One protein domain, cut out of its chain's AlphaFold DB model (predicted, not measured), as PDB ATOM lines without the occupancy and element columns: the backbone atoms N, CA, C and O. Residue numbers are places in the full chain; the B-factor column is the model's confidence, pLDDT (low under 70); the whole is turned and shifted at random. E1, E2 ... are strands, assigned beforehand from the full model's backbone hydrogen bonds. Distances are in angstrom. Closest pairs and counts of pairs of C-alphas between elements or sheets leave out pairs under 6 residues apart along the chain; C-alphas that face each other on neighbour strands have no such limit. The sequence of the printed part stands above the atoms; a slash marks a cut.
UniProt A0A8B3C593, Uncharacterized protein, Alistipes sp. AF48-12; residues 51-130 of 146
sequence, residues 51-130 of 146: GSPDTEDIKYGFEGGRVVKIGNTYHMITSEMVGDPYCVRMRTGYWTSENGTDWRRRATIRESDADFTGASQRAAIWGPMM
ATOM      1  N   GLY A  51     -74.450 -96.453 -33.810       92.38
ATOM      2  CA  GLY A  51     -74.102 -97.715 -34.467       92.38
ATOM      3  C   GLY A  51     -74.444 -98.960 -33.645       92.38
ATOM      4  O   GLY A  51     -74.287-100.066 -34.158       92.38
ATOM      5  N   SER A  52     -74.949 -98.818 -32.411       93.75
ATOM      6  CA  SER A  52     -75.719 -99.902 -31.796       93.75
ATOM      7  C   SER A  52     -76.918-100.221 -32.695       93.75
ATOM      8  O   SER A  52     -77.460 -99.305 -33.323       93.75
ATOM      9  N   PRO A  53     -77.364-101.484 -32.758       95.81
ATOM     10  CA  PRO A  53     -78.532-101.818 -33.553       95.81
ATOM     11  C   PRO A  53     -79.763-101.001 -33.150       95.81
ATOM     12  O   PRO A  53     -79.970-100.741 -31.964       95.81
ATOM     13  N   ASP A  54     -80.583-100.647 -34.135       97.44
ATOM     14  CA  ASP A  54     -81.837 -99.905 -33.969       97.44
ATOM     15  C   ASP A  54     -81.653 -98.432 -33.528       97.44
ATOM     16  O   ASP A  54     -82.596 -97.798 -33.046       97.44
ATOM     17  N   THR A  55     -80.439 -97.880 -33.668       97.25
ATOM     18  CA  THR A  55     -80.116 -96.471 -33.349       97.25
ATOM     19  C   THR A  55     -79.941 -95.581 -34.581       97.25
ATOM     20  O   THR A  55     -79.615 -94.401 -34.448       97.25
ATOM     21  N   GLU A  56     -80.139 -96.123 -35.784       96.81
ATOM     22  CA  GLU A  56     -79.796 -95.481 -37.057       96.81
ATOM     23  C   GLU A  56     -80.556 -94.163 -37.275       96.81
ATOM     24  O   GLU A  56     -80.001 -93.207 -37.817       96.81
ATOM     25  N   ASP A  57     -81.802 -94.090 -36.806       96.19
ATOM     26  CA  ASP A  57     -82.686 -92.928 -36.925       96.19
ATOM     27  C   ASP A  57     -82.698 -92.026 -35.674       96.19
ATOM     28  O   ASP A  57     -83.469 -91.068 -35.586       96.19
ATOM     29  N   ILE A  58     -81.819 -92.289 -34.703       96.94
ATOM     30  CA  ILE A  58     -81.704 -91.504 -33.470       96.94
ATOM     31  C   ILE A  58     -80.576 -90.488 -33.641       96.94
ATOM     32  O   ILE A  58     -79.397 -90.743 -33.379       96.94
ATOM     33  N   LYS A  59     -80.951 -89.298 -34.119       97.19
ATOM     34  CA  LYS A  59     -80.007 -88.259 -34.548       97.19
ATOM     35  C   LYS A  59     -79.117 -87.742 -33.416       97.19
ATOM     36  O   LYS A  59     -77.902 -87.676 -33.606       97.19
ATOM     37  N   TYR A  60     -79.695 -87.397 -32.265       96.31
ATOM     38  CA  TYR A  60     -78.998 -86.695 -31.174       96.31
ATOM     39  C   TYR A  60     -78.814 -87.525 -29.899       96.31
ATOM     40  O   TYR A  60     -78.264 -87.026 -28.921       96.31
ATOM     41  N   GLY A  61     -79.221 -88.794 -29.914       95.00
ATOM     42  CA  GLY A  61     -79.072 -89.716 -28.789       95.00
ATOM     43  C   GLY A  61     -80.320 -89.815 -27.914       95.00
ATOM     44  O   GLY A  61     -81.444 -89.615 -28.379       95.00
ATOM     45  N   PHE A  62     -80.105 -90.161 -26.648       94.44
ATOM     46  CA  PHE A  62     -81.151 -90.502 -25.688       94.44
ATOM     47  C   PHE A  62     -81.143 -89.540 -24.501       94.44
ATOM     48  O   PHE A  62     -80.101 -88.976 -24.171       94.44
ATOM     49  N   GLU A  63     -82.283 -89.387 -23.834       91.19
ATOM     50  CA  GLU A  63     -82.357 -88.685 -22.553       91.19
ATOM     51  C   GLU A  63     -83.260 -89.413 -21.562       91.19
ATOM     52  O   GLU A  63     -84.374 -89.847 -21.882       91.19
ATOM     53  N   GLY A  64     -82.748 -89.500 -20.333       89.88
ATOM     54  CA  GLY A  64     -83.490 -89.969 -19.180       89.88
ATOM     55  C   GLY A  64     -84.079 -91.359 -19.381       89.88
ATOM     56  O   GLY A  64     -83.537 -92.225 -20.075       89.88
ATOM     57  N   GLY A  65     -85.232 -91.568 -18.759       89.56
ATOM     58  CA  GLY A  65     -85.939 -92.834 -18.798       89.56
ATOM     59  C   GLY A  65     -85.668 -93.722 -17.594       89.56
ATOM     60  O   GLY A  65     -85.053 -93.331 -16.599       89.56
ATOM     61  N   ARG A  66     -86.203 -94.937 -17.666       90.94
ATOM     62  CA  ARG A  66     -86.141 -95.910 -16.579       90.94
ATOM     63  C   ARG A  66     -86.025 -97.320 -17.127       90.94
ATOM     64  O   ARG A  66     -86.723 -97.689 -18.070       90.94
ATOM     65  N   VAL A  67     -85.192 -98.108 -16.453       91.44
ATOM     66  CA  VAL A  67     -85.095 -99.553 -16.639       91.44
ATOM     67  C   VAL A  67     -85.811-100.261 -15.494       91.44
ATOM     68  O   VAL A  67     -85.634 -99.910 -14.328       91.44
ATOM     69  N   VAL A  68     -86.609-101.272 -15.820       90.88
ATOM     70  CA  VAL A  68     -87.173-102.224 -14.856       90.88
ATOM     71  C   VAL A  68     -86.913-103.645 -15.334       90.88
ATOM     72  O   VAL A  68     -86.912-103.903 -16.535       90.88
ATOM     73  N   LYS A  69     -86.720-104.581 -14.406       91.56
ATOM     74  CA  LYS A  69     -86.635-106.009 -14.726       91.56
ATOM     75  C   LYS A  69     -87.959-106.690 -14.385       91.56
ATOM     76  O   LYS A  69     -88.429-106.571 -13.254       91.56
ATOM     77  N   ILE A  70     -88.556-107.387 -15.349       89.62
ATOM     78  CA  ILE A  70     -89.781-108.176 -15.176       89.62
ATOM     79  C   ILE A  70     -89.465-109.607 -15.606       89.62
ATOM     80  O   ILE A  70     -89.119-109.863 -16.758       89.62
ATOM     81  N   GLY A  71     -89.547-110.550 -14.665       91.75
ATOM     82  CA  GLY A  71     -89.052-111.905 -14.895       91.75
ATOM     83  C   GLY A  71     -87.566-111.881 -15.262       91.75
ATOM     84  O   GLY A  71     -86.749-111.334 -14.519       91.75
ATOM     85  N   ASN A  72     -87.226-112.443 -16.422       95.06
ATOM     86  CA  ASN A  72     -85.850-112.489 -16.916       95.06
ATOM     87  C   ASN A  72     -85.508-111.383 -17.930       95.06
ATOM     88  O   ASN A  72     -84.426-111.400 -18.502       95.06
ATOM     89  N   THR A  73     -86.405-110.420 -18.157       96.19
ATOM     90  CA  THR A  73     -86.233-109.389 -19.187       96.19
ATOM     91  C   THR A  73     -86.118-108.005 -18.560       96.19
ATOM     92  O   THR A  73     -86.893-107.623 -17.682       96.19
ATOM     93  N   TYR A  74     -85.138-107.238 -19.020       95.31
ATOM     94  CA  TYR A  74     -85.016-105.812 -18.768       95.31
ATOM     95  C   TYR A  74     -85.850-105.043 -19.788       95.31
ATOM     96  O   TYR A  74     -85.802-105.311 -20.987       95.31
ATOM     97  N   HIS A  75     -86.591-104.060 -19.298       94.69
ATOM     98  CA  HIS A  75     -87.450-103.177 -20.068       94.69
ATOM     99  C   HIS A  75     -87.004-101.747 -19.814       94.69
ATOM    100  O   HIS A  75     -87.042-101.286 -18.672       94.69
ATOM    101  N   MET A  76     -86.596-101.050 -20.866       94.81
ATOM    102  CA  MET A  76     -86.202 -99.652 -20.807       94.81
ATOM    103  C   MET A  76     -87.192 -98.811 -21.588       94.81
ATOM    104  O   MET A  76     -87.532 -99.123 -22.728       94.81
ATOM    105  N   ILE A  77     -87.635 -97.729 -20.963       95.38
ATOM    106  CA  ILE A  77     -88.407 -96.685 -21.622       95.38
ATOM    107  C   ILE A  77     -87.621 -95.393 -21.470       95.38
ATOM    108  O   ILE A  77     -87.321 -95.001 -20.345       95.38
ATOM    109  N   THR A  78     -87.253 -94.772 -22.587       95.31
ATOM    110  CA  THR A  78     -86.351 -93.612 -22.631       95.31
ATOM    111  C   THR A  78     -86.757 -92.650 -23.743       95.31
ATOM    112  O   THR A  78     -87.451 -93.038 -24.687       95.31
ATOM    113  N   SER A  79     -86.367 -91.385 -23.617       96.31
ATOM    114  CA  SER A  79     -86.590 -90.388 -24.659       96.31
ATOM    115  C   SER A  79     -85.538 -90.545 -25.751       96.31
ATOM    116  O   SER A  79     -84.350 -90.649 -25.462       96.31
ATOM    117  N   GLU A  80     -85.956 -90.520 -27.011       97.06
ATOM    118  CA  GLU A  80     -85.082 -90.624 -28.181       97.06
ATOM    119  C   GLU A  80     -85.152 -89.300 -28.950       97.06
ATOM    120  O   GLU A  80     -86.234 -88.893 -29.379       97.06
ATOM    121  N   MET A  81     -84.024 -88.611 -29.126       97.12
ATOM    122  CA  MET A  81     -83.953 -87.360 -29.887       97.12
ATOM    123  C   MET A  81     -83.696 -87.668 -31.366       97.12
ATOM    124  O   MET A  81     -82.557 -87.892 -31.788       97.12
ATOM    125  N   VAL A  82     -84.767 -87.708 -32.156       97.19
ATOM    126  CA  VAL A  82     -84.756 -88.293 -33.510       97.19
ATOM    127  C   VAL A  82     -84.553 -87.287 -34.635       97.19
ATOM    128  O   VAL A  82     -84.189 -87.675 -35.738       97.19
ATOM    129  N   GLY A  83     -84.731 -85.987 -34.391       97.06
ATOM    130  CA  GLY A  83     -84.559 -85.000 -35.455       97.06
ATOM    131  C   GLY A  83     -84.533 -83.554 -34.991       97.06
ATOM    132  O   GLY A  83     -84.447 -83.261 -33.801       97.06
ATOM    133  N   ASP A  84     -84.596 -82.651 -35.964       97.19
ATOM    134  CA  ASP A  84     -84.749 -81.212 -35.729       97.19
ATOM    135  C   ASP A  84     -86.211 -80.880 -35.395       97.19
ATOM    136  O   ASP A  84     -87.061 -81.631 -35.825       97.19
ATOM    137  N   PRO A  85     -86.566 -79.790 -34.701       96.50
ATOM    138  CA  PRO A  85     -85.660 -78.936 -33.959       96.50
ATOM    139  C   PRO A  85     -84.947 -79.741 -32.869       96.50
ATOM    140  O   PRO A  85     -85.547 -80.614 -32.231       96.50
ATOM    141  N   TYR A  86     -83.654 -79.456 -32.701       95.69
ATOM    142  CA  TYR A  86     -82.826 -80.064 -31.663       95.69
ATOM    143  C   TYR A  86     -83.528 -79.948 -30.309       95.69
ATOM    144  O   TYR A  86     -84.093 -78.896 -30.014       95.69
ATOM    145  N   CYS A  87     -83.498 -81.012 -29.500       92.12
ATOM    146  CA  CYS A  87     -84.163 -81.064 -28.192       92.12
ATOM    147  C   CYS A  87     -85.711 -80.998 -28.223       92.12
ATOM    148  O   CYS A  87     -86.338 -80.844 -27.178       92.12
ATOM    149  N   VAL A  88     -86.353 -81.117 -29.391       96.25
ATOM    150  CA  VAL A  88     -87.818 -80.971 -29.506       96.25
ATOM    151  C   VAL A  88     -88.441 -82.138 -30.261       96.25
ATOM    152  O   VAL A  88     -89.381 -82.759 -29.770       96.25
ATOM    153  N   ARG A  89     -87.891 -82.522 -31.419       97.62
ATOM    154  CA  ARG A  89     -88.388 -83.690 -32.161       97.62
ATOM    155  C   ARG A  89     -87.909 -84.985 -31.513       97.62
ATOM    156  O   ARG A  89     -86.786 -85.444 -31.732       97.62
ATOM    157  N   MET A  90     -88.784 -85.551 -30.690       97.56
ATOM    158  CA  MET A  90     -88.488 -86.651 -29.784       97.56
ATOM    159  C   MET A  90     -89.513 -87.771 -29.907       97.56
ATOM    160  O   MET A  90     -90.658 -87.557 -30.313       97.56
ATOM    161  N   ARG A  91     -89.125 -88.965 -29.460       97.00
ATOM    162  CA  ARG A  91     -90.055 -90.075 -29.266       97.00
ATOM    163  C   ARG A  91     -89.808 -90.875 -27.981       97.00
ATOM    164  O   ARG A  91     -88.711 -90.984 -27.450       97.00
ATOM    165  N   THR A  92     -90.915 -91.437 -27.533       96.88
ATOM    166  CA  THR A  92     -91.193 -92.528 -26.601       96.88
ATOM    167  C   THR A  92     -90.526 -93.877 -26.864       96.88
ATOM    168  O   THR A  92     -91.267 -94.781 -27.236       96.88
ATOM    169  N   GLY A  93     -89.215 -94.072 -26.746       96.50
ATOM    170  CA  GLY A  93     -88.596 -95.362 -27.087       96.50
ATOM    171  C   GLY A  93     -88.882 -96.474 -26.077       96.50
ATOM    172  O   GLY A  93     -88.662 -96.278 -24.884       96.50
ATOM    173  N   TYR A  94     -89.308 -97.655 -26.540       96.94
ATOM    174  CA  TYR A  94     -89.337 -98.887 -25.740       96.94
ATOM    175  C   TYR A  94     -88.293 -99.887 -26.237       96.94
ATOM    176  O   TYR A  94     -88.292-100.272 -27.409       96.94
ATOM    177  N   TRP A  95     -87.446-100.335 -25.314       97.56
ATOM    178  CA  TRP A  95     -86.320-101.230 -25.545       97.56
ATOM    179  C   TRP A  95     -86.346-102.405 -24.571       97.56
ATOM    180  O   TRP A  95     -86.815-102.280 -23.436       97.56
ATOM    181  N   THR A  96     -85.799-103.545 -24.992       97.62
ATOM    182  CA  THR A  96     -85.631-104.717 -24.118       97.62
ATOM    183  C   THR A  96     -84.242-105.315 -24.210       97.62
ATOM    184  O   THR A  96     -83.630-105.266 -25.277       97.62
ATOM    185  N   SER A  97     -83.816-105.962 -23.129       96.25
ATOM    186  CA  SER A  97     -82.594-106.761 -23.054       96.25
ATOM    187  C   SER A  97     -82.801-107.970 -22.139       96.25
ATOM    188  O   SER A  97     -83.573-107.895 -21.186       96.25
ATOM    189  N   GLU A  98     -82.122-109.086 -22.395       96.25
ATOM    190  CA  GLU A  98     -82.123-110.251 -21.489       96.25
ATOM    191  C   GLU A  98     -80.958-110.209 -20.488       96.25
ATOM    192  O   GLU A  98     -81.084-110.687 -19.362       96.25
ATOM    193  N   ASN A  99     -79.841-109.582 -20.867       91.38
ATOM    194  CA  ASN A  99     -78.603-109.522 -20.081       91.38
ATOM    195  C   ASN A  99     -78.289-108.120 -19.530       91.38
ATOM    196  O   ASN A  99     -77.376-107.971 -18.726       91.38
ATOM    197  N   GLY A 100     -79.055-107.100 -19.927       90.31
ATOM    198  CA  GLY A 100     -78.878-105.713 -19.500       90.31
ATOM    199  C   GLY A 100     -77.829-104.928 -20.297       90.31
ATOM    200  O   GLY A 100     -77.717-103.720 -20.090       90.31
ATOM    201  N   THR A 101     -77.109-105.566 -21.223       90.00
ATOM    202  CA  THR A 101     -76.058-104.943 -22.049       90.00
ATOM    203  C   THR A 101     -76.424-104.913 -23.529       90.00
ATOM    204  O   THR A 101     -76.163-103.920 -24.200       90.00
ATOM    205  N   ASP A 102     -77.096-105.952 -24.030       91.88
ATOM    206  CA  ASP A 102     -77.539-106.041 -25.419       91.88
ATOM    207  C   ASP A 102     -78.999-105.625 -25.532       91.88
ATOM    208  O   ASP A 102     -79.914-106.355 -25.135       91.88
ATOM    209  N   TRP A 103     -79.221-104.433 -26.072       96.12
ATOM    210  CA  TRP A 103     -80.540-103.825 -26.168       96.12
ATOM    211  C   TRP A 103     -81.079-103.876 -27.588       96.12
ATOM    212  O   TRP A 103     -80.347-103.728 -28.564       96.12
ATOM    213  N   ARG A 104     -82.394-104.070 -27.694       97.75
ATOM    214  CA  ARG A 104     -83.125-104.010 -28.959       97.75
ATOM    215  C   ARG A 104     -84.356-103.148 -28.835       97.75
ATOM    216  O   ARG A 104     -85.086-103.248 -27.839       97.75
ATOM    217  N   ARG A 105     -84.610-102.357 -29.869       97.88
ATOM    218  CA  ARG A 105     -85.794-101.512 -29.931       97.88
ATOM    219  C   ARG A 105     -87.023-102.375 -30.200       97.88
ATOM    220  O   ARG A 105     -86.960-103.405 -30.875       97.88
ATOM    221  N   ARG A 106     -88.154-101.995 -29.611       98.25
ATOM    222  CA  ARG A 106     -89.418-102.742 -29.714       98.25
ATOM    223  C   ARG A 106     -90.553-101.906 -30.257       98.25
ATOM    224  O   ARG A 106     -91.323-102.407 -31.067       98.25
ATOM    225  N   ALA A 107     -90.679-100.664 -29.806       97.94
ATOM    226  CA  ALA A 107     -91.777 -99.810 -30.230       97.94
ATOM    227  C   ALA A 107     -91.497 -98.333 -29.961       97.94
ATOM    228  O   ALA A 107     -90.688 -97.979 -29.102       97.94
ATOM    229  N   THR A 108     -92.263 -97.491 -30.650       97.31
ATOM    230  CA  THR A 108     -92.541 -96.122 -30.224       97.31
ATOM    231  C   THR A 108     -93.815 -96.121 -29.379       97.31
ATOM    232  O   THR A 108     -94.863 -96.569 -29.834       97.31
ATOM    233  N   ILE A 109     -93.742 -95.607 -28.155       95.19
ATOM    234  CA  ILE A 109     -94.897 -95.408 -27.266       95.19
ATOM    235  C   ILE A 109     -95.633 -94.113 -27.621       95.19
ATOM    236  O   ILE A 109     -96.858 -94.043 -27.548       95.19
ATOM    237  N   ARG A 110     -94.882 -93.061 -27.958       94.25
ATOM    238  CA  ARG A 110     -95.415 -91.728 -28.249       94.25
ATOM    239  C   ARG A 110     -94.418 -90.919 -29.064       94.25
ATOM    240  O   ARG A 110     -93.223 -91.102 -28.895       94.25
ATOM    241  N   GLU A 111     -94.901 -89.987 -29.865       96.75
ATOM    242  CA  GLU A 111     -94.074 -88.987 -30.544       96.75
ATOM    243  C   GLU A 111     -94.460 -87.585 -30.074       96.75
ATOM    244  O   GLU A 111     -95.604 -87.350 -29.654       96.75
ATOM    245  N   SER A 112     -93.485 -86.676 -30.076       96.94
ATOM    246  CA  SER A 112     -93.765 -85.254 -29.926       96.94
ATOM    247  C   SER A 112     -94.300 -84.691 -31.244       96.94
ATOM    248  O   SER A 112     -93.992 -85.204 -32.317       96.94
ATOM    249  N   ASP A 113     -95.109 -83.634 -31.181       96.81
ATOM    250  CA  ASP A 113     -95.529 -82.916 -32.398       96.81
ATOM    251  C   ASP A 113     -94.427 -81.989 -32.941       96.81
ATOM    252  O   ASP A 113     -94.536 -81.450 -34.040       96.81
ATOM    253  N   ALA A 114     -93.336 -81.857 -32.184       97.19
ATOM    254  CA  ALA A 114     -92.166 -81.063 -32.502       97.19
ATOM    255  C   ALA A 114     -92.449 -79.565 -32.741       97.19
ATOM    256  O   ALA A 114     -91.656 -78.891 -33.405       97.19
ATOM    257  N   ASP A 115     -93.561 -79.042 -32.215       96.88
ATOM    258  CA  ASP A 115     -93.930 -77.636 -32.357       96.88
ATOM    259  C   ASP A 115     -93.092 -76.743 -31.430       96.88
ATOM    260  O   ASP A 115     -93.345 -76.623 -30.232       96.88
ATOM    261  N   PHE A 116     -92.093 -76.075 -32.007       95.44
ATOM    262  CA  PHE A 116     -91.193 -75.179 -31.278       95.44
ATOM    263  C   PHE A 116     -91.644 -73.710 -31.262       95.44
ATOM    264  O   PHE A 116     -90.864 -72.825 -30.918       95.44
ATOM    265  N   THR A 117     -92.900 -73.424 -31.617       96.38
ATOM    266  CA  THR A 117     -93.456 -72.059 -31.558       96.38
ATOM    267  C   THR A 117     -93.859 -71.637 -30.143       96.38
ATOM    268  O   THR A 117     -94.043 -70.449 -29.882       96.38
ATOM    269  N   GLY A 118     -93.999 -72.602 -29.228       94.31
ATOM    270  CA  GLY A 118     -94.515 -72.396 -27.873       94.31
ATOM    271  C   GLY A 118     -96.026 -72.610 -27.734       94.31
ATOM    272  O   GLY A 118     -96.551 -72.470 -26.631       94.31
ATOM    273  N   ALA A 119     -96.732 -72.976 -28.812       96.06
ATOM    274  CA  ALA A 119     -98.172 -73.232 -28.773       96.06
ATOM    275  C   ALA A 119     -98.533 -74.633 -28.237       96.06
ATOM    276  O   ALA A 119     -99.614 -74.812 -27.671       96.06
ATOM    277  N   SER A 120     -97.636 -75.618 -28.369       95.81
ATOM    278  CA  SER A 120     -97.885 -76.991 -27.918       95.81
ATOM    279  C   SER A 120     -97.212 -77.346 -26.591       95.81
ATOM    280  O   SER A 120     -95.999 -77.245 -26.420       95.81
ATOM    281  N   GLN A 121     -97.996 -77.922 -25.675       93.31
ATOM    282  CA  GLN A 121     -97.484 -78.598 -24.472       93.31
ATOM    283  C   GLN A 121     -96.940 -80.012 -24.751       93.31
ATOM    284  O   GLN A 121     -96.498 -80.703 -23.835       93.31
ATOM    285  N   ARG A 122     -97.013 -80.486 -26.000       93.62
ATOM    286  CA  ARG A 122     -96.534 -81.806 -26.441       93.62
ATOM    287  C   ARG A 122     -95.302 -81.697 -27.348       93.62
ATOM    288  O   ARG A 122     -94.883 -82.719 -27.891       93.62
ATOM    289  N   ALA A 123     -94.728 -80.493 -27.442       96.06
ATOM    290  CA  ALA A 123     -93.585 -80.137 -28.276       96.06
ATOM    291  C   ALA A 123     -92.379 -81.053 -28.077       96.06
ATOM    292  O   ALA A 123     -91.753 -81.455 -29.050       96.06
ATOM    293  N   ALA A 124     -92.084 -81.417 -26.830       95.25
ATOM    294  CA  ALA A 124     -90.983 -82.296 -26.463       95.25
ATOM    295  C   ALA A 124     -91.434 -83.299 -25.392       95.25
ATOM    296  O   ALA A 124     -92.349 -83.022 -24.612       95.25
ATOM    297  N   ILE A 125     -90.796 -84.470 -25.352       91.31
ATOM    298  CA  ILE A 125     -91.098 -85.525 -24.378       91.31
ATOM    299  C   ILE A 125     -89.803 -85.872 -23.655       91.31
ATOM    300  O   ILE A 125     -89.010 -86.665 -24.152       91.31
ATOM    301  N   TRP A 126     -89.615 -85.256 -22.492       91.12
ATOM    302  CA  TRP A 126     -88.435 -85.422 -21.648       91.12
ATOM    303  C   TRP A 126     -88.720 -86.334 -20.458       91.12
ATOM    304  O   TRP A 126     -89.833 -86.328 -19.928       91.12
ATOM    305  N   GLY A 127     -87.702 -87.082 -20.024       84.25
ATOM    306  CA  GLY A 127     -87.702 -87.851 -18.781       84.25
ATOM    307  C   GLY A 127     -88.968 -88.674 -18.498       84.25
ATOM    308  O   GLY A 127     -89.594 -88.463 -17.455       84.25
ATOM    309  N   PRO A 128     -89.387 -89.614 -19.371       82.31
ATOM    310  CA  PRO A 128     -90.565 -90.432 -19.125       82.31
ATOM    311  C   PRO A 128     -90.389 -91.261 -17.846       82.31
ATOM    312  O   PRO A 128     -89.569 -92.178 -17.767       82.31
ATOM    313  N   MET A 129     -91.203 -90.952 -16.835       82.94
ATOM    314  CA  MET A 129     -91.189 -91.645 -15.551       82.94
ATOM    315  C   MET A 129     -92.211 -92.772 -15.542       82.94
ATOM    316  O   MET A 129     -93.395 -92.580 -15.270       82.94
ATOM    317  N   MET A 130     -91.732 -93.983 -15.802       77.00
ATOM    318  CA  MET A 130     -92.570 -95.170 -15.704       77.00
ATOM    319  C   MET A 130     -92.786 -95.560 -14.245       77.00
ATOM    320  O   MET A 130     -91.841 -95.672 -13.453       77.00
TER     321      MET A 130
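AT A GLANCE: This is residues 51 to 130 of the 146 residues of an uncharacterized protein of Alistipes sp. AF48-12 (UniProt A0A8B3C593). The model is a single strongly twisted wall of four antiparallel strands, E1, E2, E3 and E4 side by side, with the stretch before E1, residues 51 to 60, folded over one face and the tail after E4 looping out past one end of the sheet before residues 125 to 130 fold back over the other face. The turn between E1 and E2 lies at one end of the long axis and the loop around Thr 117 at the other. The printed part has 80 residues with no named helix and four named strands, which follow each other along the chain as E1, E2, E3, E4 and stand in that same order across the sheet. The class is all strand, though under half of the residues, 35 of 80, are in named elements. The whole is compact, with a radius of gyration of the C-alphas of 13.1 A, and elongated in outline, spanning 43 by 26 by 16 A.

HOW THE PARTS SIT: The sheet is built of E1, residues 61 to 70, E2, residues 73 to 81, E3, residues 90 to 97, and E4, residues 104 to 111. They form a meander, each strand the antiparallel neighbour of the one before. E2 and E3 are the inner strands, a hairpin with 158 degrees between their directions. C-alphas 81 and 90 face each other at 4.6 A, and N 80 and O 91 are within hydrogen-bond range at 2.8 A, as are N 95 and O 76 at 2.9 A. On one side of E2 is the edge strand E1, which forms a hairpin with it at 163 degrees between their directions. C-alphas 65 and 78 face each other at 3.9 A; N 75 and O 68 are 2.8 A apart and N 63 and O 79 are 2.9 A apart, both within hydrogen-bond range. E4, the other edge strand, is antiparallel to E3 at 153 degrees, and these two are a hairpin as well. C-alphas 91 and 111 face each other at 4.4 A, and N 92 and O 110 are within hydrogen-bond range at 2.7 A. The edge strands E1 and E4 are apart. Both of them bend, E1 by 73 degrees at residue 64 and E4 by 54 degrees at residue 107. From edge to edge the strands' lines turn by 66 degrees, while the way across the sheet turns by 16 degrees, and its C-alphas lie up to 7.5 A off their best plane.

IN THESE COORDINATES: E1 is the longest strand by residues, with 10 residues from Gly 61, C-alpha at (-79.072, -89.716, -28.789), to Ile 70, and it measures 25.3 A from first to last C-alpha. E2 runs from Thr 73, C-alpha at (-86.233, -109.389, -19.187), to Met 81 over 24.6 A. E3, from Met 90 to Ser 97, is 22.0 A long. E4, from Arg 104 to Glu 111, is 18.7 A long and ends at C-alpha (-94.074, -88.987, -30.544).

THE WHOLE: The two C-alphas farthest apart are those of Asn 72 and Thr 117, at 43.7 A, and those of Gly 51 and Met 130, the first and last printed, are 26.4 A apart. The link from E1 to E2 is tight, with 2 residues, and those from E2 to E3 and from E3 to E4 are short, with 8 and 6 residues. Residues 112 to 130 are a long stretch with no named element, their C-alphas 8 to 23 A from the mean of the C-alphas. The printed part has no cut. Its mean pLDDT is 94.4, and no printed residue is under 70.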